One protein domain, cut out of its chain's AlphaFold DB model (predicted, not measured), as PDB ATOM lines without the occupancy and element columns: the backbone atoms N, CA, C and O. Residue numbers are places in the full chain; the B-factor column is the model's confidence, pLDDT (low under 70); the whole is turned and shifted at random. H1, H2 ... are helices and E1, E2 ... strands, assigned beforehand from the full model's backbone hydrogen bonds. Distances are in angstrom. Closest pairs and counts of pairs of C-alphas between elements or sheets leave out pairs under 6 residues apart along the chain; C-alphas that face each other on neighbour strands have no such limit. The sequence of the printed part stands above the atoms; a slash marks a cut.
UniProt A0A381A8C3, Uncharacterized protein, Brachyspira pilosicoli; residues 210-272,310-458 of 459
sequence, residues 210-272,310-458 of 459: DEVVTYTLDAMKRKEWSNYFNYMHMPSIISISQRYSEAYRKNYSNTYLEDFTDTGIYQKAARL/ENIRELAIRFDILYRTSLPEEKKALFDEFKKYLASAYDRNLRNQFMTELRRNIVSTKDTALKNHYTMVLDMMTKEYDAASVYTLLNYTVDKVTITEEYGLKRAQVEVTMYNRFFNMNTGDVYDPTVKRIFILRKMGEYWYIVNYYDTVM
ATOM      1  N   ASP A 210      -0.471  53.541 294.303       92.31
ATOM      2  CA  ASP A 210      -1.170  52.987 295.469       92.31
ATOM      3  C   ASP A 210      -1.400  51.483 295.351       92.31
ATOM      4  O   ASP A 210      -1.203  50.763 296.326       92.31
ATOM      5  N   GLU A 211      -1.765  50.993 294.169       91.50
ATOM      6  CA  GLU A 211      -1.924  49.564 293.896       91.50
ATOM      7  C   GLU A 211      -0.594  48.814 294.061       91.50
ATOM      8  O   GLU A 211      -0.569  47.731 294.642       91.50
ATOM      9  N   VAL A 212       0.530  49.412 293.640       90.12
ATOM     10  CA  VAL A 212       1.876  48.873 293.905       90.12
ATOM     11  C   VAL A 212       2.138  48.762 295.407       90.12
ATOM     12  O   VAL A 212       2.591  47.720 295.879       90.12
ATOM     13  N   VAL A 213       1.844  49.817 296.172       94.00
ATOM     14  CA  VAL A 213       2.055  49.823 297.628       94.00
ATOM     15  C   VAL A 213       1.138  48.820 298.331       94.00
ATOM     16  O   VAL A 213       1.603  48.077 299.191       94.00
ATOM     17  N   THR A 214      -0.126  48.740 297.919       92.25
ATOM     18  CA  THR A 214      -1.126  47.777 298.408       92.25
ATOM     19  C   THR A 214      -0.652  46.349 298.151       92.25
ATOM     20  O   THR A 214      -0.568  45.548 299.077       92.25
ATOM     21  N   TYR A 215      -0.216  46.048 296.922       89.56
ATOM     22  CA  TYR A 215       0.344  44.747 296.558       89.56
ATOM     23  C   TYR A 215       1.542  44.370 297.442       89.56
ATOM     24  O   TYR A 215       1.619  43.249 297.952       89.56
ATOM     25  N   THR A 216       2.469  45.309 297.655       91.25
ATOM     26  CA  THR A 216       3.635  45.104 298.518       91.25
ATOM     27  C   THR A 216       3.221  44.851 299.972       91.25
ATOM     28  O   THR A 216       3.684  43.883 300.574       91.25
ATOM     29  N   LEU A 217       2.333  45.661 300.549       92.00
ATOM     30  CA  LEU A 217       1.908  45.511 301.945       92.00
ATOM     31  C   LEU A 217       1.056  44.254 302.172       92.00
ATOM     32  O   LEU A 217       1.223  43.578 303.185       92.00
ATOM     33  N   ASP A 218       0.214  43.866 301.219       86.19
ATOM     34  CA  ASP A 218      -0.539  42.611 301.286       86.19
ATOM     35  C   ASP A 218       0.372  41.386 301.192       86.19
ATOM     36  O   ASP A 218       0.145  40.380 301.869       86.19
ATOM     37  N   ALA A 219       1.417  41.442 300.362       85.00
ATOM     38  CA  ALA A 219       2.437  40.399 300.325       85.00
ATOM     39  C   ALA A 219       3.193  40.307 301.662       85.00
ATOM     40  O   ALA A 219       3.410  39.208 302.168       85.00
ATOM     41  N   MET A 220       3.518  41.446 302.278       86.56
ATOM     42  CA  MET A 220       4.143  41.511 303.603       86.56
ATOM     43  C   MET A 220       3.260  40.893 304.695       86.56
ATOM     44  O   MET A 220       3.740  40.062 305.463       86.56
ATOM     45  N   LYS A 221       1.963  41.237 304.736       84.25
ATOM     46  CA  LYS A 221       0.993  40.658 305.686       84.25
ATOM     47  C   LYS A 221       0.897  39.137 305.565       84.25
ATOM     48  O   LYS A 221       0.806  38.444 306.571       84.25
ATOM     49  N   ARG A 222       0.952  38.619 304.334       76.31
ATOM     50  CA  ARG A 222       0.903  37.178 304.033       76.31
ATOM     51  C   ARG A 222       2.259  36.471 304.144       76.31
ATOM     52  O   ARG A 222       2.315  35.260 303.940       76.31
ATOM     53  N   LYS A 223       3.337  37.206 304.450       80.06
ATOM     54  CA  LYS A 223       4.733  36.725 304.454       80.06
ATOM     55  C   LYS A 223       5.176  36.133 303.106       80.06
ATOM     56  O   LYS A 223       6.039  35.263 303.032       80.06
ATOM     57  N   GLU A 224       4.606  36.625 302.006       82.25
ATOM     58  CA  GLU A 224       4.974  36.256 300.638       82.25
ATOM     59  C   GLU A 224       6.178  37.090 300.183       82.25
ATOM     60  O   GLU A 224       6.067  37.990 299.348       82.25
ATOM     61  N   TRP A 225       7.354  36.816 300.753       84.38
ATOM     62  CA  TRP A 225       8.538  37.666 300.582       84.38
ATOM     63  C   TRP A 225       8.971  37.835 299.121       84.38
ATOM     64  O   TRP A 225       9.362  38.928 298.726       84.38
ATOM     65  N   SER A 226       8.828  36.809 298.277       82.44
ATOM     66  CA  SER A 226       9.085  36.942 296.836       82.44
ATOM     67  C   SER A 226       8.197  38.011 296.193       82.44
ATOM     68  O   SER A 226       8.701  38.849 295.453       82.44
ATOM     69  N   ASN A 227       6.905  38.036 296.537       82.31
ATOM     70  CA  ASN A 227       5.958  39.025 296.029       82.31
ATOM     71  C   ASN A 227       6.223  40.413 296.620       82.31
ATOM     72  O   ASN A 227       6.183  41.402 295.893       82.31
ATOM     73  N   TYR A 228       6.566  40.489 297.907       87.44
ATOM     74  CA  TYR A 228       6.890  41.740 298.600       87.44
ATOM     75  C   TYR A 228       7.963  42.559 297.864       87.44
ATOM     76  O   TYR A 228       7.836  43.778 297.734       87.44
ATOM     77  N   PHE A 229       8.977  41.888 297.312       85.62
ATOM     78  CA  PHE A 229      10.091  42.540 296.623       85.62
ATOM     79  C   PHE A 229       9.854  42.826 295.126       85.62
ATOM     80  O   PHE A 229      10.696  43.487 294.521       85.62
ATOM     81  N   ASN A 230       8.742  42.391 294.515       83.81
ATOM     82  CA  ASN A 230       8.520  42.494 293.058       83.81
ATOM     83  C   ASN A 230       8.621  43.926 292.510       83.81
ATOM     84  O   ASN A 230       9.174  44.143 291.433       83.81
ATOM     85  N   TYR A 231       8.097  44.898 293.257       84.25
ATOM     86  CA  TYR A 231       8.109  46.313 292.877       84.25
ATOM     87  C   TYR A 231       9.154  47.125 293.647       84.25
ATOM     88  O   TYR A 231       9.145  48.353 293.592       84.25
ATOM     89  N   MET A 232      10.074  46.474 294.363       83.62
ATOM     90  CA  MET A 232      11.151  47.168 295.065       83.62
ATOM     91  C   MET A 232      12.379  47.304 294.181       83.62
ATOM     92  O   MET A 232      12.941  46.324 293.689       83.62
ATOM     93  N   HIS A 233      12.860  48.532 294.039       77.25
ATOM     94  CA  HIS A 233      14.140  48.771 293.405       77.25
ATOM     95  C   HIS A 233      15.281  48.525 294.403       77.25
ATOM     96  O   HIS A 233      15.741  49.440 295.088       77.25
ATOM     97  N   MET A 234      15.736  47.271 294.491       75.56
ATOM     98  CA  MET A 234      16.698  46.815 295.507       75.56
ATOM     99  C   MET A 234      17.972  47.673 295.630       75.56
ATOM    100  O   MET A 234      18.338  47.970 296.764       75.56
ATOM    101  N   PRO A 235      18.632  48.137 294.546       67.81
ATOM    102  CA  PRO A 235      19.780  49.039 294.673       67.81
ATOM    103  C   PRO A 235      19.459  50.325 295.447       67.81
ATOM    104  O   PRO A 235      20.222  50.715 296.331       67.81
ATOM    105  N   SER A 236      18.306  50.951 295.183       67.19
ATOM    106  CA  SER A 236      17.880  52.142 295.928       67.19
ATOM    107  C   SER A 236      17.531  51.805 297.377       67.19
ATOM    108  O   SER A 236      17.957  52.519 298.280       67.19
ATOM    109  N   ILE A 237      16.848  50.686 297.630       74.25
ATOM    110  CA  ILE A 237      16.506  50.266 299.001       74.25
ATOM    111  C   ILE A 237      17.755  49.882 299.821       74.25
ATOM    112  O   ILE A 237      17.800  50.109 301.025       74.25
ATOM    113  N   ILE A 238      18.807  49.350 299.197       70.19
ATOM    114  CA  ILE A 238      20.091  49.110 299.878       70.19
ATOM    115  C   ILE A 238      20.790  50.433 300.189       70.19
ATOM    116  O   ILE A 238      21.341  50.591 301.276       70.19
ATOM    117  N   SER A 239      20.743  51.394 299.260       61.56
ATOM    118  CA  SER A 239      21.423  52.687 299.404       61.56
ATOM    119  C   SER A 239      20.996  53.479 300.641       61.56
ATOM    120  O   SER A 239      21.806  54.210 301.210       61.56
ATOM    121  N   ILE A 240      19.744  53.305 301.072       62.69
ATOM    122  CA  ILE A 240      19.175  53.977 302.245       62.69
ATOM    123  C   ILE A 240      19.527  53.269 303.561       62.69
ATOM    124  O   ILE A 240      19.487  53.890 304.622       62.69
ATOM    125  N   SER A 241      19.915  51.990 303.517       64.75
ATOM    126  CA  SER A 241      20.393  51.275 304.699       64.75
ATOM    127  C   SER A 241      21.829  51.698 304.988       64.75
ATOM    128  O   SER A 241      22.759  51.180 304.380       64.75
ATOM    129  N   GLN A 242      22.032  52.631 305.926       58.44
ATOM    130  CA  GLN A 242      23.363  53.175 306.247       58.44
ATOM    131  C   GLN A 242      24.426  52.078 306.436       58.44
ATOM    132  O   GLN A 242      25.527  52.191 305.908       58.44
ATOM    133  N   ARG A 243      24.068  50.973 307.096       61.69
ATOM    134  CA  ARG A 243      24.989  49.879 307.441       61.69
ATOM    135  C   ARG A 243      25.298  48.941 306.270       61.69
ATOM    136  O   ARG A 243      26.457  48.611 306.045       61.69
ATOM    137  N   TYR A 244      24.294  48.567 305.474       65.00
ATOM    138  CA  TYR A 244      24.528  47.792 304.247       65.00
ATOM    139  C   TYR A 244      25.135  48.645 303.129       65.00
ATOM    140  O   TYR A 244      25.813  48.108 302.256       65.00
ATOM    141  N   SER A 245      24.945  49.967 303.168       60.34
ATOM    142  CA  SER A 245      25.471  50.885 302.160       60.34
ATOM    143  C   SER A 245      26.996  50.904 302.134       60.34
ATOM    144  O   SER A 245      27.565  51.008 301.056       60.34
ATOM    145  N   GLU A 246      27.676  50.751 303.272       59.28
ATOM    146  CA  GLU A 246      29.143  50.732 303.332       59.28
ATOM    147  C   GLU A 246      29.716  49.435 302.757       59.28
ATOM    148  O   GLU A 246      30.620  49.474 301.920       59.28
ATOM    149  N   ALA A 247      29.145  48.289 303.141       55.84
ATOM    150  CA  ALA A 247      29.491  46.991 302.564       55.84
ATOM    151  C   ALA A 247      29.209  46.963 301.055       55.84
ATOM    152  O   ALA A 247      30.027  46.475 300.273       55.84
ATOM    153  N   TYR A 248      28.097  47.571 300.633       57.41
ATOM    154  CA  TYR A 248      27.770  47.750 299.227       57.41
ATOM    155  C   TYR A 248      28.792  48.661 298.519       57.41
ATOM    156  O   TYR A 248      29.384  48.255 297.530       57.41
ATOM    157  N   ARG A 249      29.083  49.864 299.028       56.88
ATOM    158  CA  ARG A 249      30.054  50.809 298.428       56.88
ATOM    159  C   ARG A 249      31.468  50.239 298.325       56.88
ATOM    160  O   ARG A 249      32.210  50.581 297.410       56.88
ATOM    161  N   LYS A 250      31.860  49.393 299.279       55.62
ATOM    162  CA  LYS A 250      33.190  48.776 299.319       55.62
ATOM    163  C   LYS A 250      33.333  47.628 298.319       55.62
ATOM    164  O   LYS A 250      34.397  47.479 297.728       55.62
ATOM    165  N   ASN A 251      32.272  46.845 298.124       48.91
ATOM    166  CA  ASN A 251      32.258  45.716 297.190       48.91
ATOM    167  C   ASN A 251      31.828  46.119 295.766       48.91
ATOM    168  O   ASN A 251      32.088  45.386 294.814       48.91
ATOM    169  N   TYR A 252      31.189  47.281 295.600       50.25
ATOM    170  CA  TYR A 252      30.628  47.756 294.337       50.25
ATOM    171  C   TYR A 252      30.980  49.238 294.145       50.25
ATOM    172  O   TYR A 252      30.671  50.065 294.997       50.25
ATOM    173  N   SER A 253      31.655  49.570 293.038       43.47
ATOM    174  CA  SER A 253      32.257  50.892 292.799       43.47
ATOM    175  C   SER A 253      31.316  52.069 293.104       43.47
ATOM    176  O   SER A 253      30.161  52.077 292.677       43.47
ATOM    177  N   ASN A 254      31.863  53.099 293.767       39.00
ATOM    178  CA  ASN A 254      31.197  54.344 294.195       39.00
ATOM    179  C   ASN A 254      30.311  55.036 293.138       39.00
ATOM    180  O   ASN A 254      29.411  55.786 293.497       39.00
ATOM    181  N   THR A 255      30.512  54.769 291.851       44.72
ATOM    182  CA  THR A 255      29.713  55.316 290.747       44.72
ATOM    183  C   THR A 255      28.257  54.844 290.721       44.72
ATOM    184  O   THR A 255      27.412  55.569 290.216       44.72
ATOM    185  N   TYR A 256      27.932  53.667 291.269       39.72
ATOM    186  CA  TYR A 256      26.600  53.059 291.115       39.72
ATOM    187  C   TYR A 256      25.529  53.607 292.067       39.72
ATOM    188  O   TYR A 256      24.349  53.514 291.763       39.72
ATOM    189  N   LEU A 257      25.914  54.129 293.237       39.66
ATOM    190  CA  LEU A 257      24.971  54.613 294.258       39.66
ATOM    191  C   LEU A 257      24.663  56.104 294.128       39.66
ATOM    192  O   LEU A 257      23.554  56.525 294.452       39.66
ATOM    193  N   GLU A 258      25.625  56.895 293.644       41.56
ATOM    194  CA  GLU A 258      25.402  58.310 293.336       41.56
ATOM    195  C   GLU A 258      24.298  58.442 292.271       41.56
ATOM    196  O   GLU A 258      23.368  59.229 292.446       41.56
ATOM    197  N   ASP A 259      24.299  57.561 291.269       41.66
ATOM    198  CA  ASP A 259      23.346  57.511 290.151       41.66
ATOM    199  C   ASP A 259      21.858  57.354 290.540       41.66
ATOM    200  O   ASP A 259      20.992  57.586 289.701       41.66
ATOM    201  N   PHE A 260      21.536  56.985 291.787       39.97
ATOM    202  CA  PHE A 260      20.148  56.778 292.245       39.97
ATOM    203  C   PHE A 260      19.708  57.706 293.376       39.97
ATOM    204  O   PHE A 260      18.571  57.613 293.841       39.97
ATOM    205  N   THR A 261      20.590  58.602 293.816       43.88
ATOM    206  CA  THR A 261      20.221  59.708 294.703       43.88
ATOM    207  C   THR A 261      19.921  60.937 293.853       43.88
ATOM    208  O   THR A 261      20.602  61.172 292.853       43.88
ATOM    209  N   ASP A 262      18.938  61.752 294.247       41.47
ATOM    210  CA  ASP A 262      18.606  62.989 293.520       41.47
ATOM    211  C   ASP A 262      19.862  63.878 293.333       41.47
ATOM    212  O   ASP A 262      20.046  64.524 292.301       41.47
ATOM    213  N   THR A 263      20.793  63.817 294.293       42.62
ATOM    214  CA  THR A 263      22.083  64.514 294.291       42.62
ATOM    215  C   THR A 263      23.094  63.967 293.279       42.62
ATOM    216  O   THR A 263      23.775  64.756 292.626       42.62
ATOM    217  N   GLY A 264      23.233  62.649 293.118       44.75
ATOM    218  CA  GLY A 264      24.221  62.093 292.187       44.75
ATOM    219  C   GLY A 264      23.726  62.024 290.737       44.75
ATOM    220  O   GLY A 264      24.518  62.261 289.825       44.75
ATOM    221  N   ILE A 265      22.408  61.904 290.509       45.81
ATOM    222  CA  ILE A 265      21.795  62.183 289.195       45.81
ATOM    223  C   ILE A 265      22.118  63.621 288.762       45.81
ATOM    224  O   ILE A 265      22.518  63.856 287.620       45.81
ATOM    225  N   TYR A 266      21.991  64.587 289.678       42.66
ATOM    226  CA  TYR A 266      22.327  65.991 289.430       42.66
ATOM    227  C   TYR A 266      23.822  66.193 289.136       42.66
ATOM    228  O   TYR A 266      24.179  66.837 288.150       42.66
ATOM    229  N   GLN A 267      24.712  65.606 289.942       44.34
ATOM    230  CA  GLN A 267      26.162  65.736 289.760       44.34
ATOM    231  C   GLN A 267      26.669  65.095 288.462       44.34
ATOM    232  O   GLN A 267      27.587  65.629 287.840       44.34
ATOM    233  N   LYS A 268      26.079  63.980 288.020       46.56
ATOM    234  CA  LYS A 268      26.480  63.299 286.782       46.56
ATOM    235  C   LYS A 268      25.913  63.968 285.535       46.56
ATOM    236  O   LYS A 268      26.660  64.178 284.579       46.56
ATOM    237  N   ALA A 269      24.652  64.404 285.575       44.09
ATOM    238  CA  ALA A 269      24.068  65.240 284.525       44.09
ATOM    239  C   ALA A 269      24.851  66.555 284.338       44.09
ATOM    240  O   ALA A 269      25.011  67.018 283.215       44.09
ATOM    241  N   ALA A 270      25.400  67.116 285.421       42.06
ATOM    242  CA  ALA A 270      26.266  68.293 285.371       42.06
ATOM    243  C   ALA A 270      27.700  68.005 284.868       42.06
ATOM    244  O   ALA A 270      28.367  68.921 284.389       42.06
ATOM    245  N   ARG A 271      28.198  66.763 284.986       43.81
ATOM    246  CA  ARG A 271      29.582  66.374 284.634       43.81
ATOM    247  C   ARG A 271      29.754  65.828 283.218       43.81
ATOM    248  O   ARG A 271      30.862  65.891 282.682       43.81
ATOM    249  N   LEU A 272      28.706  65.294 282.599       46.97
ATOM    250  CA  LEU A 272      28.774  64.862 281.206       46.97
ATOM    251  C   LEU A 272      28.720  66.105 280.303       46.97
ATOM    252  O   LEU A 272      27.667  66.684 280.042       46.97
ATOM    253  N   GLU A 310      15.429  67.416 276.946       47.72
ATOM    254  CA  GLU A 310      15.072  66.555 278.096       47.72
ATOM    255  C   GLU A 310      15.389  65.038 277.922       47.72
ATOM    256  O   GLU A 310      15.265  64.257 278.865       47.72
ATOM    257  N   ASN A 311      15.889  64.620 276.752       46.78
ATOM    258  CA  ASN A 311      16.170  63.243 276.335       46.78
ATOM    259  C   ASN A 311      17.464  62.590 276.875       46.78
ATOM    260  O   ASN A 311      17.551  61.363 276.837       46.78
ATOM    261  N   ILE A 312      18.468  63.309 277.409       42.47
ATOM    262  CA  ILE A 312      19.642  62.643 278.046       42.47
ATOM    263  C   ILE A 312      19.214  61.813 279.253       42.47
ATOM    264  O   ILE A 312      19.728  60.714 279.473       42.47
ATOM    265  N   ARG A 313      18.291  62.347 280.060       45.38
ATOM    266  CA  ARG A 313      17.771  61.650 281.243       45.38
ATOM    267  C   ARG A 313      17.006  60.400 280.833       45.38
ATOM    268  O   ARG A 313      17.182  59.358 281.454       45.38
ATOM    269  N   GLU A 314      16.238  60.483 279.751       41.03
ATOM    270  CA  GLU A 314      15.544  59.333 279.179       41.03
ATOM    271  C   GLU A 314      16.529  58.278 278.642       41.03
ATOM    272  O   GLU A 314      16.332  57.084 278.863       41.03
ATOM    273  N   LEU A 315      17.641  58.699 278.028       40.28
ATOM    274  CA  LEU A 315      18.708  57.805 277.565       40.28
ATOM    275  C   LEU A 315      19.434  57.103 278.725       40.28
ATOM    276  O   LEU A 315      19.674  55.898 278.652       40.28
ATOM    277  N   ALA A 316      19.744  57.830 279.803       43.25
ATOM    278  CA  ALA A 316      20.376  57.285 281.005       43.25
ATOM    279  C   ALA A 316      19.476  56.250 281.706       43.25
ATOM    280  O   ALA A 316      19.952  55.205 282.141       43.25
ATOM    281  N   ILE A 317      18.162  56.495 281.734       42.31
ATOM    282  CA  ILE A 317      17.161  55.581 282.307       42.31
ATOM    283  C   ILE A 317      16.916  54.364 281.402       42.31
ATOM    284  O   ILE A 317      16.740  53.250 281.892       42.31
ATOM    285  N   ARG A 318      16.945  54.529 280.072       37.66
ATOM    286  CA  ARG A 318      16.868  53.401 279.125       37.66
ATOM    287  C   ARG A 318      18.108  52.501 279.211       37.66
ATOM    288  O   ARG A 318      17.958  51.281 279.169       37.66
ATOM    289  N   PHE A 319      19.302  53.070 279.399       38.66
ATOM    290  CA  PHE A 319      20.532  52.310 279.667       38.66
ATOM    291  C   PHE A 319      20.475  51.558 281.007       38.66
ATOM    292  O   PHE A 319      20.895  50.406 281.090       38.66
ATOM    293  N   ASP A 320      19.900  52.181 282.034       41.09
ATOM    294  CA  ASP A 320      19.688  51.606 283.364       41.09
ATOM    295  C   ASP A 320      18.743  50.385 283.335       41.09
ATOM    296  O   ASP A 320      19.059  49.337 283.899       41.09
ATOM    297  N   ILE A 321      17.639  50.438 282.578       37.09
ATOM    298  CA  ILE A 321      16.730  49.290 282.378       37.09
ATOM    299  C   ILE A 321      17.431  48.119 281.660       37.09
ATOM    300  O   ILE A 321      17.280  46.968 282.074       37.09
ATOM    301  N   LEU A 322      18.235  48.402 280.628       33.88
ATOM    302  CA  LEU A 322      18.982  47.399 279.851       33.88
ATOM    303  C   LEU A 322      20.108  46.721 280.650       33.88
ATOM    304  O   LEU A 322      20.387  45.538 280.447       33.88
ATOM    305  N   TYR A 323      20.738  47.435 281.583       38.50
ATOM    306  CA  TYR A 323      21.827  46.895 282.406       38.50
ATOM    307  C   TYR A 323      21.323  46.087 283.621       38.50
ATOM    308  O   TYR A 323      22.021  45.226 284.157       38.50
ATOM    309  N   ARG A 324      20.078  46.317 284.060       38.84
ATOM    310  CA  ARG A 324      19.432  45.581 285.166       38.84
ATOM    311  C   ARG A 324      19.050  44.147 284.805       38.84
ATOM    312  O   ARG A 324      19.045  43.286 285.684       38.84
ATOM    313  N   THR A 325      18.786  43.861 283.531       35.84
ATOM    314  CA  THR A 325      18.525  42.494 283.045       35.84
ATOM    315  C   THR A 325      19.788  41.638 282.897       35.84
ATOM    316  O   THR A 325      19.676  40.433 282.695       35.84
ATOM    317  N   SER A 326      20.982  42.229 283.023       35.62
ATOM    318  CA  SER A 326      22.274  41.573 282.765       35.62
ATOM    319  C   SER A 326      23.205  41.508 283.983       35.62
ATOM    320  O   SER A 326      24.395  41.225 283.833       35.62
ATOM    321  N   LEU A 327      22.696  41.746 285.201       44.72
ATOM    322  CA  LEU A 327      23.522  41.701 286.411       44.72
ATOM    323  C   LEU A 327      24.214  40.325 286.570       44.72
ATOM    324  O   LEU A 327      23.524  39.300 286.554       44.72
ATOM    325  N   PRO A 328      25.548  40.293 286.780       45.50
ATOM    326  CA  PRO A 328      26.292  39.069 287.083       45.50
ATOM    327  C   PRO A 328      25.694  38.306 288.272       45.50
ATOM    328  O   PRO A 328      25.218  38.930 289.223       45.50
ATOM    329  N   GLU A 329      25.751  36.969 288.252       45.34
ATOM    330  CA  GLU A 329      25.191  36.099 289.306       45.34
ATOM    331  C   GLU A 329      25.679  36.459 290.716       45.34
ATOM    332  O   GLU A 329      24.898  36.446 291.665       45.34
ATOM    333  N   GLU A 330      26.929  36.900 290.844       44.62
ATOM    334  CA  GLU A 330      27.531  37.339 292.110       44.62
ATOM    335  C   GLU A 330      26.795  38.530 292.754       44.62
ATOM    336  O   GLU A 330      26.781  38.674 293.976       44.62
ATOM    337  N   LYS A 331      26.126  39.374 291.956       56.59
ATOM    338  CA  LYS A 331      25.347  40.520 292.454       56.59
ATOM    339  C   LYS A 331      23.949  40.120 292.936       56.59
ATOM    340  O   LYS A 331      23.366  40.833 293.751       56.59
ATOM    341  N   LYS A 332      23.418  38.977 292.481       62.88
ATOM    342  CA  LYS A 332      22.123  38.442 292.944       62.88
ATOM    343  C   LYS A 332      22.216  37.943 294.387       62.88
ATOM    344  O   LYS A 332      21.311  38.213 295.170       62.88
ATOM    345  N   ALA A 333      23.339  37.324 294.757       68.00
ATOM    346  CA  ALA A 333      23.554  36.786 296.099       68.00
ATOM    347  C   ALA A 333      23.446  37.857 297.201       68.00
ATOM    348  O   ALA A 333      22.768  37.638 298.203       68.00
ATOM    349  N   LEU A 334      24.034  39.042 296.996       71.12
ATOM    350  CA  LEU A 334      23.918  40.156 297.945       71.12
ATOM    351  C   LEU A 334      22.475  40.662 298.063       71.12
ATOM    352  O   LEU A 334      22.010  40.965 299.160       71.12
ATOM    353  N   PHE A 335      21.755  40.769 296.944       75.00
ATOM    354  CA  PHE A 335      20.354  41.181 296.976       75.00
ATOM    355  C   PHE A 335      19.499  40.176 297.726       75.00
ATOM    356  O   PHE A 335      18.641  40.584 298.500       75.00
ATOM    357  N   ASP A 336      19.742  38.886 297.538       81.62
ATOM    358  CA  ASP A 336      19.004  37.848 298.242       81.62
ATOM    359  C   ASP A 336      19.350  37.818 299.737       81.62
ATOM    360  O   ASP A 336      18.449  37.678 300.563       81.62
ATOM    361  N   GLU A 337      20.609  38.058 300.113       84.94
ATOM    362  CA  GLU A 337      21.003  38.260 301.512       84.94
ATOM    363  C   GLU A 337      20.292  39.476 302.130       84.94
ATOM    364  O   GLU A 337      19.689  39.380 303.200       84.94
ATOM    365  N   PHE A 338      20.291  40.614 301.435       82.56
ATOM    366  CA  PHE A 338      19.640  41.824 301.924       82.56
ATOM    367  C   PHE A 338      18.111  41.679 302.004       82.56
ATOM    368  O   PHE A 338      17.496  42.171 302.949       82.56
ATOM    369  N   LYS A 339      17.481  40.950 301.071       87.25
ATOM    370  CA  LYS A 339      16.059  40.574 301.165       87.25
ATOM    371  C   LYS A 339      15.782  39.770 302.431       87.25
ATOM    372  O   LYS A 339      14.826  40.086 303.137       87.25
ATOM    373  N   LYS A 340      16.618  38.766 302.741       89.12
ATOM    374  CA  LYS A 340      16.501  37.987 303.985       89.12
ATOM    375  C   LYS A 340      16.628  38.896 305.203       89.12
ATOM    376  O   LYS A 340      15.808  38.793 306.111       89.12
ATOM    377  N   TYR A 341      17.594  39.815 305.206       86.00
ATOM    378  CA  TYR A 341      17.765  40.791 306.282       86.00
ATOM    379  C   TYR A 341      16.528  41.688 306.472       86.00
ATOM    380  O   TYR A 341      16.026  41.787 307.590       86.00
ATOM    381  N   LEU A 342      15.981  42.278 305.402       85.00
ATOM    382  CA  LEU A 342      14.780  43.121 305.487       85.00
ATOM    383  C   LEU A 342      13.557  42.346 305.984       85.00
ATOM    384  O   LEU A 342      12.818  42.825 306.840       85.00
ATOM    385  N   ALA A 343      13.340  41.143 305.455       87.50
ATOM    386  CA  ALA A 343      12.215  40.306 305.850       87.50
ATOM    387  C   ALA A 343      12.368  39.759 307.284       87.50
ATOM    388  O   ALA A 343      11.366  39.544 307.962       87.50
ATOM    389  N   SER A 344      13.597  39.622 307.799       85.19
ATOM    390  CA  SER A 344      13.874  39.169 309.174       85.19
ATOM    391  C   SER A 344      13.322  40.099 310.262       85.19
ATOM    392  O   SER A 344      13.112  39.654 311.392       85.19
ATOM    393  N   ALA A 345      13.063  41.372 309.946       78.81
ATOM    394  CA  ALA A 345      12.383  42.287 310.863       78.81
ATOM    395  C   ALA A 345      10.939  41.848 311.166       78.81
ATOM    396  O   ALA A 345      10.437  42.068 312.266       78.81
ATOM    397  N   TYR A 346      10.293  41.210 310.190       79.00
ATOM    398  CA  TYR A 346       8.864  40.898 310.195       79.00
ATOM    399  C   TYR A 346       8.579  39.393 310.286       79.00
ATOM    400  O   TYR A 346       7.483  38.979 310.665       79.00
ATOM    401  N   ASP A 347       9.564  38.558 309.949       80.88
ATOM    402  CA  ASP A 347       9.463  37.105 309.960       80.88
ATOM    403  C   ASP A 347      10.555  36.477 310.824       80.88
ATOM    404  O   ASP A 347      11.715  36.341 310.431       80.88
ATOM    405  N   ARG A 348      10.151  36.042 312.018       76.75
ATOM    406  CA  ARG A 348      11.035  35.376 312.973       76.75
ATOM    407  C   ARG A 348      11.569  34.038 312.460       76.75
ATOM    408  O   ARG A 348      12.716  33.711 312.757       76.75
ATOM    409  N   ASN A 349      10.780  33.271 311.704       76.94
ATOM    410  CA  ASN A 349      11.236  31.985 311.168       76.94
ATOM    411  C   ASN A 349      12.369  32.216 310.176       76.94
ATOM    412  O   ASN A 349      13.443  31.627 310.311       76.94
ATOM    413  N   LEU A 350      12.150  33.141 309.237       83.62
ATOM    414  CA  LEU A 350      13.169  33.539 308.276       83.62
ATOM    415  C   LEU A 350      14.410  34.101 308.980       83.62
ATOM    416  O   LEU A 350      15.527  33.717 308.641       83.62
ATOM    417  N   ARG A 351      14.223  34.945 310.003       84.56
ATOM    418  CA  ARG A 351      15.309  35.491 310.828       84.56
ATOM    419  C   ARG A 351      16.156  34.392 311.462       84.56
ATOM    420  O   ARG A 351      17.375  34.399 311.313       84.56
ATOM    421  N   ASN A 352      15.528  33.435 312.143       80.31
ATOM    422  CA  ASN A 352      16.224  32.349 312.837       80.31
ATOM    423  C   ASN A 352      16.981  31.441 311.854       80.31
ATOM    424  O   ASN A 352      18.137  31.075 312.100       80.31
ATOM    425  N   GLN A 353      16.356  31.117 310.719       84.00
ATOM    426  CA  GLN A 353      16.990  30.361 309.639       84.00
ATOM    427  C   GLN A 353      18.193  31.115 309.069       84.00
ATOM    428  O   GLN A 353      19.274  30.540 308.940       84.00
ATOM    429  N   PHE A 354      18.037  32.412 308.802       89.50
ATOM    430  CA  PHE A 354      19.092  33.236 308.231       89.50
ATOM    431  C   PHE A 354      20.265  33.437 309.203       89.50
ATOM    432  O   PHE A 354      21.419  33.268 308.818       89.50
ATOM    433  N   MET A 355      20.008  33.670 310.493       86.44
ATOM    434  CA  MET A 355      21.067  33.722 311.511       86.44
ATOM    435  C   MET A 355      21.822  32.390 311.631       86.44
ATOM    436  O   MET A 355      23.040  32.378 311.819       86.44
ATOM    437  N   THR A 356      21.123  31.261 311.501       84.81
ATOM    438  CA  THR A 356      21.747  29.927 311.499       84.81
ATOM    439  C   THR A 356      22.607  29.716 310.254       84.81
ATOM    440  O   THR A 356      23.733  29.224 310.354       84.81
ATOM    441  N   GLU A 357      22.112  30.135 309.088       89.19
ATOM    442  CA  GLU A 357      22.862  30.140 307.832       89.19
ATOM    443  C   GLU A 357      24.146  30.973 307.951       89.19
ATOM    444  O   GLU A 357      25.219  30.469 307.622       89.19
ATOM    445  N   LEU A 358      24.069  32.190 308.499       88.62
ATOM    446  CA  LEU A 358      25.231  33.055 308.730       88.62
ATOM    447  C   LEU A 358      26.257  32.394 309.656       88.62
ATOM    448  O   LEU A 358      27.434  32.325 309.311       88.62
ATOM    449  N   ARG A 359      25.825  31.833 310.795       90.31
ATOM    450  CA  ARG A 359      26.713  31.098 311.721       90.31
ATOM    451  C   ARG A 359      27.426  29.943 311.026       90.31
ATOM    452  O   ARG A 359      28.635  29.784 311.181       90.31
ATOM    453  N   ARG A 360      26.696  29.161 310.228       88.94
ATOM    454  CA  ARG A 360      27.272  28.069 309.436       88.94
ATOM    455  C   ARG A 360      28.302  28.597 308.437       88.94
ATOM    456  O   ARG A 360      29.391  28.037 308.354       88.94
ATOM    457  N   ASN A 361      27.984  29.675 307.721       87.69
ATOM    458  CA  ASN A 361      28.860  30.266 306.708       87.69
ATOM    459  C   ASN A 361      30.140  30.872 307.316       87.69
ATOM    460  O   ASN A 361      31.209  30.757 306.721       87.69
ATOM    461  N   ILE A 362      30.066  31.450 308.522       88.06
ATOM    462  CA  ILE A 362      31.231  31.950 309.279       88.06
ATOM    463  C   ILE A 362      32.213  30.819 309.608       88.06
ATOM    464  O   ILE A 362      33.429  31.028 309.587       88.06
ATOM    465  N   VAL A 363      31.695  29.632 309.937       90.12
ATOM    466  CA  VAL A 363      32.511  28.455 310.272       90.12
ATOM    467  C   VAL A 363      33.069  27.784 309.017       90.12
ATOM    468  O   VAL A 363      34.213  27.335 309.026       90.12
ATOM    469  N   SER A 364      32.280  27.701 307.942       87.44
ATOM    470  CA  SER A 364      32.653  26.953 306.737       87.44
ATOM    471  C   SER A 364      33.538  27.732 305.760       87.44
ATOM    472  O   SER A 364      34.301  27.111 305.015       87.44
ATOM    473  N   THR A 365      33.457  29.068 305.735       87.88
ATOM    474  CA  THR A 365      34.212  29.867 304.764       87.88
ATOM    475  C   THR A 365      35.688  29.999 305.145       87.88
ATOM    476  O   THR A 365      36.041  30.260 306.296       87.88
ATOM    477  N   LYS A 366      36.569  29.842 304.151       88.12
ATOM    478  CA  LYS A 366      38.020  30.064 304.293       88.12
ATOM    479  C   LYS A 366      38.440  31.482 303.896       88.12
ATOM    480  O   LYS A 366      39.547  31.900 304.224       88.12
ATOM    481  N   ASP A 367      37.569  32.211 303.203       86.88
ATOM    482  CA  ASP A 367      37.809  33.596 302.810       86.88
ATOM    483  C   ASP A 367      37.575  34.530 304.006       86.88
ATOM    484  O   ASP A 367      36.484  34.594 304.576       86.88
ATOM    485  N   THR A 368      38.618  35.270 304.382       84.25
ATOM    486  CA  THR A 368      38.589  36.191 305.525       84.25
ATOM    487  C   THR A 368      37.656  37.382 305.285       84.25
ATOM    488  O   THR A 368      37.008  37.841 306.224       84.25
ATOM    489  N   ALA A 369      37.536  37.870 304.047       78.69
ATOM    490  CA  ALA A 369      36.650  38.981 303.715       78.69
ATOM    491  C   ALA A 369      35.176  38.568 303.835       78.69
ATOM    492  O   ALA A 369      34.400  39.261 304.494       78.69
ATOM    493  N   LEU A 370      34.812  37.403 303.287       80.69
ATOM    494  CA  LEU A 370      33.460  36.849 303.424       80.69
ATOM    495  C   LEU A 370      33.127  36.504 304.876       80.69
ATOM    496  O   LEU A 370      32.018  36.768 305.331       80.69
ATOM    497  N   LYS A 371      34.091  35.965 305.631       84.12
ATOM    498  CA  LYS A 371      33.906  35.697 307.060       84.12
ATOM    499  C   LYS A 371      33.568  36.971 307.830       84.12
ATOM    500  O   LYS A 371      32.586  36.990 308.564       84.12
ATOM    501  N   ASN A 372      34.343  38.036 307.620       82.94
ATOM    502  CA  ASN A 372      34.106  39.329 308.262       82.94
ATOM    503  C   ASN A 372      32.741  39.917 307.875       82.94
ATOM    504  O   ASN A 372      32.053  40.455 308.739       82.94
ATOM    505  N   HIS A 373      32.330  39.776 306.610       82.81
ATOM    506  CA  HIS A 373      31.004  40.189 306.142       82.81
ATOM    507  C   HIS A 373      29.881  39.440 306.871       82.81
ATOM    508  O   HIS A 373      29.023  40.075 307.480       82.81
ATOM    509  N   TYR A 374      29.916  38.104 306.904       86.50
ATOM    510  CA  TYR A 374      28.883  37.319 307.590       86.50
ATOM    511  C   TYR A 374      28.837  37.590 309.097       86.50
ATOM    512  O   TYR A 374      27.748  37.666 309.666       86.50
ATOM    513  N   THR A 375      29.992  37.767 309.748       86.19
ATOM    514  CA  THR A 375      30.057  38.158 311.165       86.19
ATOM    515  C   THR A 375      29.423  39.526 311.389       86.19
ATOM    516  O   THR A 375      28.595  39.665 312.282       86.19
ATOM    517  N   MET A 376      29.734  40.512 310.546       84.94
ATOM    518  CA  MET A 376      29.141  41.847 310.626       84.94
ATOM    519  C   MET A 376      27.615  41.802 310.473       84.94
ATOM    520  O   MET A 376      26.908  42.406 311.279       84.94
ATOM    521  N   VAL A 377      27.096  41.064 309.485       84.00
ATOM    522  CA  VAL A 377      25.646  40.918 309.279       84.00
ATOM    523  C   VAL A 377      24.984  40.235 310.479       84.00
ATOM    524  O   VAL A 377      23.954  40.702 310.965       84.00
ATOM    525  N   LEU A 378      25.584  39.162 311.003       87.62
ATOM    526  CA  LEU A 378      25.065  38.459 312.177       87.62
ATOM    527  C   LEU A 378      25.040  39.359 313.422       87.62
ATOM    528  O   LEU A 378      24.051  39.357 314.159       87.62
ATOM    529  N   ASP A 379      26.093  40.142 313.646       86.25
ATOM    530  CA  ASP A 379      26.179  41.090 314.758       86.25
ATOM    531  C   ASP A 379      25.129  42.196 314.633       86.25
ATOM    532  O   ASP A 379      24.509  42.571 315.630       86.25
ATOM    533  N   MET A 380      24.898  42.707 313.419       82.81
ATOM    534  CA  MET A 380      23.830  43.673 313.154       82.81
ATOM    535  C   MET A 380      22.466  43.090 313.511       82.81
ATOM    536  O   MET A 380      21.745  43.687 314.309       82.81
ATOM    537  N   MET A 381      22.144  41.902 312.991       84.69
ATOM    538  CA  MET A 381      20.872  41.237 313.279       84.69
ATOM    539  C   MET A 381      20.685  40.978 314.775       84.69
ATOM    540  O   MET A 381      19.595  41.191 315.292       84.69
ATOM    541  N   THR A 382      21.741  40.563 315.478       81.62
ATOM    542  CA  THR A 382      21.686  40.273 316.922       81.62
ATOM    543  C   THR A 382      21.490  41.540 317.760       81.62
ATOM    544  O   THR A 382      20.867  41.486 318.816       81.62
ATOM    545  N   LYS A 383      22.013  42.688 317.310       81.62
ATOM    546  CA  LYS A 383      21.839  43.982 317.989       81.62
ATOM    547  C   LYS A 383      20.482  44.624 317.710       81.62
ATOM    548  O   LYS A 383      19.967  45.330 318.567       81.62
ATOM    549  N   GLU A 384      19.956  44.449 316.502       76.56
ATOM    550  CA  GLU A 384      18.736  45.124 316.041       76.56
ATOM    551  C   GLU A 384      17.469  44.335 316.357       76.56
ATOM    552  O   GLU A 384      16.432  44.930 316.644       76.56
ATOM    553  N   TYR A 385      17.546  43.007 316.320       77.19
ATOM    554  CA  TYR A 385      16.395  42.147 316.522       77.19
ATOM    555  C   TYR A 385      16.549  41.345 317.805       77.19
ATOM    556  O   TYR A 385      17.360  40.422 317.893       77.19
ATOM    557  N   ASP A 386      15.700  41.648 318.783       69.75
ATOM    558  CA  ASP A 386      15.476  40.736 319.895       69.75
ATOM    559  C   ASP A 386      14.812  39.454 319.361       69.75
ATOM    560  O   ASP A 386      13.760  39.483 318.712       69.75
ATOM    561  N   ALA A 387      15.443  38.309 319.624       64.94
ATOM    562  CA  ALA A 387      14.978  36.999 319.184       64.94
ATOM    563  C   ALA A 387      13.587  36.641 319.735       64.94
ATOM    564  O   ALA A 387      12.885  35.832 319.113       64.94
ATOM    565  N   ALA A 388      13.191  37.241 320.861       65.81
ATOM    566  CA  ALA A 388      11.876  37.083 321.471       65.81
ATOM    567  C   ALA A 388      10.831  38.071 320.944       65.81
ATOM    568  O   ALA A 388       9.646  37.901 321.216       65.81
ATOM    569  N   SER A 389      11.249  39.070 320.171       72.94
ATOM    570  CA  SER A 389      10.366  40.112 319.668       72.94
ATOM    571  C   SER A 389       9.910  39.828 318.235       72.94
ATOM    572  O   SER A 389      10.707  39.471 317.355       72.94
ATOM    573  N   VAL A 390       8.615  39.999 317.989       72.56
ATOM    574  CA  VAL A 390       7.970  39.866 316.680       72.56
ATOM    575  C   VAL A 390       7.280  41.179 316.347       72.56
ATOM    576  O   VAL A 390       6.529  41.712 317.158       72.56
ATOM    577  N   TYR A 391       7.537  41.694 315.147       78.31
ATOM    578  CA  TYR A 391       6.854  42.864 314.615       78.31
ATOM    579  C   TYR A 391       5.981  42.430 313.445       78.31
ATOM    580  O   TYR A 391       6.462  41.793 312.508       78.31
ATOM    581  N   THR A 392       4.687  42.727 313.488       79.88
ATOM    582  CA  THR A 392       3.769  42.344 312.415       79.88
ATOM    583  C   THR A 392       2.862  43.482 312.003       79.88
ATOM    584  O   THR A 392       2.273  44.162 312.834       79.88
ATOM    585  N   LEU A 393       2.711  43.643 310.693       84.94
ATOM    586  CA  LEU A 393       1.703  44.503 310.104       84.94
ATOM    587  C   LEU A 393       0.325  43.837 310.230       84.94
ATOM    588  O   LEU A 393       0.062  42.833 309.569       84.94
ATOM    589  N   LEU A 394      -0.556  44.404 311.054       81.69
ATOM    590  CA  LEU A 394      -1.934  43.932 311.202       81.69
ATOM    591  C   LEU A 394      -2.811  44.480 310.078       81.69
ATOM    592  O   LEU A 394      -3.554  43.747 309.422       81.69
ATOM    593  N   ASN A 395      -2.722  45.786 309.827       85.56
ATOM    594  CA  ASN A 395      -3.523  46.453 308.811       85.56
ATOM    595  C   ASN A 395      -2.859  47.735 308.306       85.56
ATOM    596  O   ASN A 395      -1.872  48.192 308.877       85.56
ATOM    597  N   TYR A 396      -3.411  48.337 307.258       91.44
ATOM    598  CA  TYR A 396      -2.972  49.641 306.773       91.44
ATOM    599  C   TYR A 396      -4.104  50.402 306.076       91.44
ATOM    600  O   TYR A 396      -5.073  49.802 305.612       91.44
ATOM    601  N   THR A 397      -3.964  51.722 305.987       91.81
ATOM    602  CA  THR A 397      -4.792  52.594 305.147       91.81
ATOM    603  C   THR A 397      -3.902  53.401 304.217       91.81
ATOM    604  O   THR A 397      -2.912  53.983 304.654       91.81
ATOM    605  N   VAL A 398      -4.234  53.428 302.925       93.50
ATOM    606  CA  VAL A 398      -3.621  54.373 301.985       93.50
ATOM    607  C   VAL A 398      -4.318  55.713 302.179       93.50
ATOM    608  O   VAL A 398      -5.499  55.851 301.873       93.50
ATOM    609  N   ASP A 399      -3.590  56.687 302.712       92.50
ATOM    610  CA  ASP A 399      -4.168  57.963 303.132       92.50
ATOM    611  C   ASP A 399      -4.168  58.974 301.983       92.50
ATOM    612  O   ASP A 399      -5.108  59.753 301.814       92.50
ATOM    613  N   LYS A 400      -3.089  58.988 301.191       94.31
ATOM    614  CA  LYS A 400      -2.914  59.954 300.106       94.31
ATOM    615  C   LYS A 400      -1.937  59.461 299.050       94.31
ATOM    616  O   LYS A 400      -0.871  58.939 299.364       94.31
ATOM    617  N   VAL A 401      -2.259  59.747 297.791       95.69
ATOM    618  CA  VAL A 401      -1.357  59.573 296.651       95.69
ATOM    619  C   VAL A 401      -1.081  60.934 296.040       95.69
ATOM    620  O   VAL A 401      -2.000  61.647 295.644       95.69
ATOM    621  N   THR A 402       0.193  61.301 295.947       94.56
ATOM    622  CA  THR A 402       0.627  62.520 295.262       94.56
ATOM    623  C   THR A 402       1.548  62.135 294.123       94.56
ATOM    624  O   THR A 402       2.635  61.612 294.360       94.56
ATOM    625  N   ILE A 403       1.135  62.406 292.887       91.69
ATOM    626  CA  ILE A 403       1.999  62.249 291.718       91.69
ATOM    627  C   ILE A 403       2.487  63.622 291.301       91.69
ATOM    628  O   ILE A 403       1.709  64.542 291.066       91.69
ATOM    629  N   THR A 404       3.799  63.729 291.217       85.62
ATOM    630  CA  THR A 404       4.512  64.916 290.771       85.62
ATOM    631  C   THR A 404       5.386  64.541 289.594       85.62
ATOM    632  O   THR A 404       5.726  63.373 289.385       85.62
ATOM    633  N   GLU A 405       5.749  65.545 288.820       70.69
ATOM    634  CA  GLU A 405       6.794  65.415 287.830       70.69
ATOM    635  C   GLU A 405       8.014  66.146 288.357       70.69
ATOM    636  O   GLU A 405       7.956  67.319 288.719       70.69
ATOM    637  N   GLU A 406       9.109  65.418 288.467       50.59
ATOM    638  CA  GLU A 406      10.368  65.954 288.935       50.59
ATOM    639  C   GLU A 406      11.384  65.640 287.852       50.59
ATOM    640  O   GLU A 406      11.577  64.474 287.507       50.59
ATOM    641  N   TYR A 407      12.007  66.676 287.286       49.47
ATOM    642  CA  TYR A 407      13.046  66.505 286.270       49.47
ATOM    643  C   TYR A 407      12.589  65.785 284.982       49.47
ATOM    644  O   TYR A 407      13.405  65.111 284.352       49.47
ATOM    645  N   GLY A 408      11.312  65.925 284.598       50.53
ATOM    646  CA  GLY A 408      10.709  65.230 283.447       50.53
ATOM    647  C   GLY A 408      10.298  63.781 283.743       50.53
ATOM    648  O   GLY A 408       9.951  63.020 282.842       50.53
ATOM    649  N   LEU A 409      10.384  63.354 285.009       55.28
ATOM    650  CA  LEU A 409      10.100  61.988 285.435       55.28
ATOM    651  C   LEU A 409       8.966  61.965 286.443       55.28
ATOM    652  O   LEU A 409       8.964  62.684 287.447       55.28
ATOM    653  N   LYS A 410       8.017  61.059 286.216       71.81
ATOM    654  CA  LYS A 410       6.924  60.848 287.157       71.81
ATOM    655  C   LYS A 410       7.458  60.249 288.460       71.81
ATOM    656  O   LYS A 410       8.082  59.182 288.474       71.81
ATOM    657  N   ARG A 411       7.164  60.937 289.558       81.56
ATOM    658  CA  ARG A 411       7.427  60.530 290.938       81.56
ATOM    659  C   ARG A 411       6.112  60.467 291.687       81.56
ATOM    660  O   ARG A 411       5.336  61.417 291.642       81.56
ATOM    661  N   ALA A 412       5.893  59.386 292.417       88.25
ATOM    662  CA  ALA A 412       4.758  59.275 293.314       88.25
ATOM    663  C   ALA A 412       5.227  59.243 294.768       88.25
ATOM    664  O   ALA A 412       6.271  58.672 295.088       88.25
ATOM    665  N   GLN A 413       4.438  59.863 295.633       93.00
ATOM    666  CA  GLN A 413       4.505  59.710 297.077       93.00
ATOM    667  C   GLN A 413       3.184  59.100 297.525       93.00
ATOM    668  O   GLN A 413       2.123  59.662 297.240       93.00
ATOM    669  N   VAL A 414       3.250  57.951 298.185       95.56
ATOM    670  CA  VAL A 414       2.079  57.263 298.730       95.56
ATOM    671  C   VAL A 414       2.214  57.270 300.244       95.56
ATOM    672  O   VAL A 414       3.119  56.643 300.796       95.56
ATOM    673  N   GLU A 415       1.348  58.030 300.901       96.12
ATOM    674  CA  GLU A 415       1.263  58.111 302.354       96.12
ATOM    675  C   GLU A 415       0.351  56.993 302.856       96.12
ATOM    676  O   GLU A 415      -0.778  56.847 302.383       96.12
ATOM    677  N   VAL A 416       0.854  56.203 303.799       94.62
ATOM    678  CA  VAL A 416       0.155  55.056 304.373       94.62
ATOM    679  C   VAL A 416       0.233  55.121 305.888       94.62
ATOM    680  O   VAL A 416       1.317  55.282 306.452       94.62
ATOM    681  N   THR A 417      -0.893  54.904 306.554       92.38
ATOM    682  CA  THR A 417      -0.929  54.631 307.988       92.38
ATOM    683  C   THR A 417      -0.928  53.122 308.195       92.38
ATOM    684  O   THR A 417      -1.811  52.411 307.724       92.38
ATOM    685  N   MET A 418       0.101  52.617 308.867       89.56
ATOM    686  CA  MET A 418       0.326  51.203 309.145       89.56
ATOM    687  C   MET A 418       0.017  50.912 310.614       89.56
ATOM    688  O   MET A 418       0.592  51.528 311.512       89.56
ATOM    689  N   TYR A 419      -0.853  49.937 310.850       86.56
ATOM    690  CA  TYR A 419      -1.214  49.446 312.176       86.56
ATOM    691  C   TYR A 419      -0.410  48.186 312.434       86.56
ATOM    692  O   TYR A 419      -0.643  47.145 311.810       86.56
ATOM    693  N   ASN A 420       0.580  48.298 313.308       83.25
ATOM    694  CA  ASN A 420       1.499  47.212 313.588       83.25
ATOM    695  C   ASN A 420       1.282  46.701 315.003       83.25
ATOM    696  O   ASN A 420       0.778  47.422 315.857       83.25
ATOM    697  N   ARG A 421       1.733  45.476 315.235       80.38
ATOM    698  CA  ARG A 421       1.851  44.868 316.548       80.38
ATOM    699  C   ARG A 421       3.284  44.469 316.795       80.38
ATOM    700  O   ARG A 421       3.883  43.739 316.006       80.38
ATOM    701  N   PHE A 422       3.810  44.939 317.906       80.88
ATOM    702  CA  PHE A 422       5.010  44.431 318.526       80.88
ATOM    703  C   PHE A 422       4.602  43.466 319.635       80.88
ATOM    704  O   PHE A 422       3.785  43.807 320.488       80.88
ATOM    705  N   PHE A 423       5.176  42.272 319.618       75.06
ATOM    706  CA  PHE A 423       4.960  41.263 320.640       75.06
ATOM    707  C   PHE A 423       6.300  40.749 321.151       75.06
ATOM    708  O   PHE A 423       7.110  40.268 320.356       75.06
ATOM    709  N   ASN A 424       6.525  40.823 322.462       76.06
ATOM    710  CA  ASN A 424       7.677  40.211 323.107       76.06
ATOM    711  C   ASN A 424       7.257  38.922 323.815       76.06
ATOM    712  O   ASN A 424       6.515  38.932 324.788       76.06
ATOM    713  N   MET A 425       7.771  37.796 323.337       66.69
ATOM    714  CA  MET A 425       7.419  36.475 323.844       66.69
ATOM    715  C   MET A 425       7.951  36.173 325.242       66.69
ATOM    716  O   MET A 425       7.365  35.352 325.940       66.69
ATOM    717  N   ASN A 426       9.067  36.789 325.634       66.12
ATOM    718  CA  ASN A 426       9.660  36.544 326.946       66.12
ATOM    719  C   ASN A 426       8.860  37.245 328.045       66.12
ATOM    720  O   ASN A 426       8.804  36.755 329.166       66.12
ATOM    721  N   THR A 427       8.266  38.399 327.734       67.88
ATOM    722  CA  THR A 427       7.516  39.206 328.706       67.88
ATOM    723  C   THR A 427       6.003  39.092 328.546       67.88
ATOM    724  O   THR A 427       5.279  39.332 329.506       67.88
ATOM    725  N   GLY A 428       5.515  38.698 327.367       65.62
ATOM    726  CA  GLY A 428       4.102  38.796 326.992       65.62
ATOM    727  C   GLY A 428       3.670  40.214 326.622       65.62
ATOM    728  O   GLY A 428       2.483  40.437 326.386       65.62
ATOM    729  N   ASP A 429       4.609  41.166 326.578       72.00
ATOM    730  CA  ASP A 429       4.306  42.564 326.299       72.00
ATOM    731  C   ASP A 429       3.823  42.721 324.854       72.00
ATOM    732  O   ASP A 429       4.495  42.307 323.900       72.00
ATOM    733  N   VAL A 430       2.668  43.365 324.701       73.88
ATOM    734  CA  VAL A 430       2.100  43.764 323.413       73.88
ATOM    735  C   VAL A 430       2.082  45.282 323.338       73.88
ATOM    736  O   VAL A 430       1.625  45.962 324.255       73.88
ATOM    737  N   TYR A 431       2.559  45.813 322.221       79.75
ATOM    738  CA  TYR A 431       2.464  47.226 321.892       79.75
ATOM    739  C   TYR A 431       1.974  47.352 320.454       79.75
ATOM    740  O   TYR A 431       2.538  46.720 319.565       79.75
ATOM    741  N   ASP A 432       0.958  48.179 320.218       82.25
ATOM    742  CA  ASP A 432       0.331  48.325 318.901       82.25
ATOM    743  C   ASP A 432       0.649  49.706 318.291       82.25
ATOM    744  O   ASP A 432      -0.192  50.610 318.300       82.25
ATOM    745  N   PRO A 433       1.886  49.935 317.793       82.50
ATOM    746  CA  PRO A 433       2.254  51.218 317.225       82.50
ATOM    747  C   PRO A 433       1.530  51.480 315.913       82.50
ATOM    748  O   PRO A 433       1.542  50.668 314.979       82.50
ATOM    749  N   THR A 434       1.039  52.707 315.797       86.25
ATOM    750  CA  THR A 434       0.647  53.273 314.511       86.25
ATOM    751  C   THR A 434       1.860  53.958 313.881       86.25
ATOM    752  O   THR A 434       2.501  54.812 314.493       86.25
ATOM    753  N   VAL A 435       2.206  53.574 312.655       87.44
ATOM    754  CA  VAL A 435       3.353  54.118 311.916       87.44
ATOM    755  C   VAL A 435       2.854  54.755 310.634       87.44
ATOM    756  O   VAL A 435       2.233  54.088 309.813       87.44
ATOM    757  N   LYS A 436       3.163  56.031 310.426       90.88
ATOM    758  CA  LYS A 436       2.969  56.671 309.131       90.88
ATOM    759  C   LYS A 436       4.190  56.395 308.258       90.88
ATOM    760  O   LYS A 436       5.292  56.821 308.603       90.88
ATOM    761  N   ARG A 437       3.996  55.695 307.140       92.69
ATOM    762  CA  ARG A 437       5.028  55.410 306.138       92.69
ATOM    763  C   ARG A 437       4.739  56.169 304.850       92.69
ATOM    764  O   ARG A 437       3.637  56.093 304.313       92.69
ATOM    765  N   ILE A 438       5.735  56.873 304.322       91.62
ATOM    766  CA  ILE A 438       5.660  57.517 303.005       91.62
ATOM    767  C   ILE A 438       6.521  56.722 302.036       91.62
ATOM    768  O   ILE A 438       7.746  56.762 302.131       91.62
ATOM    769  N   PHE A 439       5.895  56.022 301.093       91.94
ATOM    770  CA  PHE A 439       6.593  55.337 300.009       91.94
ATOM    771  C   PHE A 439       6.891  56.309 298.873       91.94
ATOM    772  O   PHE A 439       6.009  57.033 298.412       91.94
ATOM    773  N   ILE A 440       8.128  56.288 298.384       84.38
ATOM    774  CA  ILE A 440       8.548  57.038 297.203       84.38
ATOM    775  C   ILE A 440       8.678  56.071 296.039       84.38
ATOM    776  O   ILE A 440       9.480  55.135 296.089       84.38
ATOM    777  N   LEU A 441       7.912  56.326 294.980       86.75
ATOM    778  CA  LEU A 441       7.944  55.535 293.762       86.75
ATOM    779  C   LEU A 441       8.430  56.366 292.578       86.75
ATOM    780  O   LEU A 441       8.116  57.552 292.445       86.75
ATOM    781  N   ARG A 442       9.170  55.718 291.682       79.31
ATOM    782  CA  ARG A 442       9.596  56.277 290.395       79.31
ATOM    783  C   ARG A 442       9.065  55.394 289.276       79.31
ATOM    784  O   ARG A 442       9.072  54.167 289.396       79.31
ATOM    785  N   LYS A 443       8.608  56.017 288.191       71.81
ATOM    786  CA  LYS A 443       8.197  55.284 286.995       71.81
ATOM    787  C   LYS A 443       9.436  54.894 286.184       71.81
ATOM    788  O   LYS A 443      10.240  55.758 285.849       71.81
ATOM    789  N   MET A 444       9.595  53.607 285.881       66.06
ATOM    790  CA  MET A 444      10.700  53.060 285.087       66.06
ATOM    791  C   MET A 444      10.111  52.191 283.973       66.06
ATOM    792  O   MET A 444       9.572  51.112 284.226       66.06
ATOM    793  N   GLY A 445      10.161  52.690 282.737       69.06
ATOM    794  CA  GLY A 445       9.379  52.119 281.642       69.06
ATOM    795  C   GLY A 445       7.879  52.256 281.921       69.06
ATOM    796  O   GLY A 445       7.388  53.350 282.213       69.06
ATOM    797  N   GLU A 446       7.145  51.150 281.850       69.69
ATOM    798  CA  GLU A 446       5.702  51.133 282.117       69.69
ATOM    799  C   GLU A 446       5.358  50.937 283.602       69.69
ATOM    800  O   GLU A 446       4.250  51.276 284.015       69.69
ATOM    801  N   TYR A 447       6.315  50.482 284.417       75.88
ATOM    802  CA  TYR A 447       6.096  50.093 285.811       75.88
ATOM    803  C   TYR A 447       6.481  51.188 286.807       75.88
ATOM    804  O   TYR A 447       7.361  52.014 286.558       75.88
ATOM    805  N   TRP A 448       5.849  51.156 287.977       81.31
ATOM    806  CA  TRP A 448       6.247  51.940 289.141       81.31
ATOM    807  C   TRP A 448       7.050  51.076 290.104       81.31
ATOM    808  O   TRP A 448       6.635  49.967 290.430       81.31
ATOM    809  N   TYR A 449       8.174  51.602 290.588       80.25
ATOM    810  CA  TYR A 449       9.008  50.923 291.577       80.25
ATOM    811  C   TYR A 449       9.163  51.765 292.832       80.25
ATOM    812  O   TYR A 449       9.432  52.963 292.743       80.25
ATOM    813  N   ILE A 450       9.055  51.118 293.991       84.94
ATOM    814  CA  ILE A 450       9.406  51.680 295.293       84.94
ATOM    815  C   ILE A 450      10.925  51.821 295.339       84.94
ATOM    816  O   ILE A 450      11.660  50.835 295.260       84.94
ATOM    817  N   VAL A 451      11.392  53.059 295.460       76.94
ATOM    818  CA  VAL A 451      12.822  53.390 295.529       76.94
ATOM    819  C   VAL A 451      13.242  53.834 296.925       76.94
ATOM    820  O   VAL A 451      14.422  53.771 297.248       76.94
ATOM    821  N   ASN A 452      12.293  54.284 297.748       77.94
ATOM    822  CA  ASN A 452      12.555  54.730 299.109       77.94
ATOM    823  C   ASN A 452      11.276  54.658 299.959       77.94
ATOM    824  O   ASN A 452      10.170  54.627 299.414       77.94
ATOM    825  N   TYR A 453      11.425  54.667 301.278       85.06
ATOM    826  CA  TYR A 453      10.333  54.864 302.220       85.06
ATOM    827  C   TYR A 453      10.827  55.562 303.494       85.06
ATOM    828  O   TYR A 453      11.982  55.411 303.887       85.06
ATOM    829  N   TYR A 454       9.941  56.318 304.139       82.38
ATOM    830  CA  TYR A 454      10.223  57.018 305.394       82.38
ATOM    831  C   TYR A 454       9.164  56.695 306.431       82.38
ATOM    832  O   TYR A 454       7.978  56.782 306.116       82.38
ATOM    833  N   ASP A 455       9.597  56.403 307.654       83.25
ATOM    834  CA  ASP A 455       8.711  56.060 308.761       83.25
ATOM    835  C   ASP A 455       8.650  57.173 309.796       83.25
ATOM    836  O   ASP A 455       9.650  57.805 310.133       83.25
ATOM    837  N   THR A 456       7.458  57.398 310.330       81.12
ATOM    838  CA  THR A 456       7.216  58.255 311.487       81.12
ATOM    839  C   THR A 456       6.276  57.522 312.432       81.12
ATOM    840  O   THR A 456       5.155  57.179 312.062       81.12
ATOM    841  N   VAL A 457       6.735  57.257 313.658       78.38
ATOM    842  CA  VAL A 457       5.880  56.671 314.699       78.38
ATOM    843  C   VAL A 457       4.881  57.732 315.149       78.38
ATOM    844  O   VAL A 457       5.277  58.815 315.584       78.38
ATOM    845  N   MET A 458       3.596  57.421 315.021       71.88
ATOM    846  CA  MET A 458       2.510  58.268 315.500       71.88
ATOM    847  C   MET A 458       2.346  58.009 317.002       71.88
ATOM    848  O   MET A 458       2.350  56.852 317.427       71.88
TER     849      MET A 458
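This is residues 210 to 272 and 310 to 458 of the 459 residues of an uncharacterized protein of Brachyspira pilosicoli (UniProt A0A381A8C3). A long, twisted sheet of four strands curls round the helix H1, and most of the other helices form a loosely joined group along one side of the sheet. H3 packs on the edge strand E4; the hairpin of H9 and H10, with H8, makes one end of the group, and H6 and H7 lie at the other end. The printed part has 212 residues, with ten named helices, H1 to H10, followed by four named strands, E1 to E4, in that order across the sheet and all antiparallel; the class is mixed, helices and strands. The whole is compact, with a radius of gyration of the C-alphas of 18.6 A, and flat, spanning 57 by 48 by 24 A.

E1, residues 389 to 406, E2, 409 to 424, E3, 434 to 444, and E4, 447 to 458, form a meander, each strand the antiparallel neighbour of the one before. Within hydrogen-bond range are N 402 and O 413 at 2.8 A, N 416 and O 437 at 2.8 A, and N 438 and O 454 at 2.9 A. E1 bends by 75 degrees at residue 397. H1, residues 210 to 221, is on one face of the sheet, in two layers, helix and sheet; the closest C-alphas of H1 and E1 are Lys 221 and Leu 393, 5.9 A. H2, 225 to 228, touches residues 215 to 220 of H1; C-alphas 216 and 228 are closest, 4.7 A. H3, 234 to 240, is on the sheet, C-alphas 236 and 451 of H3 and E4 being closest at 5.2 A. H3 and H4, 242 to 251, touch only at the corner, with C-alphas 239 and 245 closest at 5.2 A. H5, 255 to 258, and H6, 262 to 271, touch only at the corner, only just, with 3 pairs of C-alphas within 8 A, the closest 258 and 264 at 4.1 A. H7, 311 to 324, only grazes the sheet with residues 313 to 321. H9, 348 to 364, and H10, 368 to 384, form a hairpin at a shallow tilt of 28 degrees; C-alphas 362 and 371 are closest, 5.1 A. H8, 329 to 344, touches H9 with residues 340 to 344 alone; C-alphas 344 and 351 are closest, 4.3 A. Every O i to N i+4 pair is within hydrogen-bond range in H1, H3, H6, H7, H9 and H10, against 4 of 6 in H4 and 9 of 12 in H8; H2 and H5 are too short for such a pair.

H1 begins at C-alpha 210, (-1.170, 52.987, 295.469), and E4 ends at C-alpha 458, (2.510, 58.268, 315.500). E1 measures 40.2 A, E2 43.6 A, E3 31.1 A, E4 31.0 A, H10 24.2 A, H9 24.0 A and H8 23.1 A.

The C-alphas farthest apart, of Asn 311 and Thr 427, are 58.3 A apart. Residues 273 to 309 are not printed; C-alphas 272 and 310 are 14.2 A apart across the cut. Of the links printed whole, none is long. Residues 322 to 330, of which 322 to 324 belong to H7, stand free. Mean pLDDT of the printed part is 72.4; residues 239 to 272 and 310 to 333 are among those under 70.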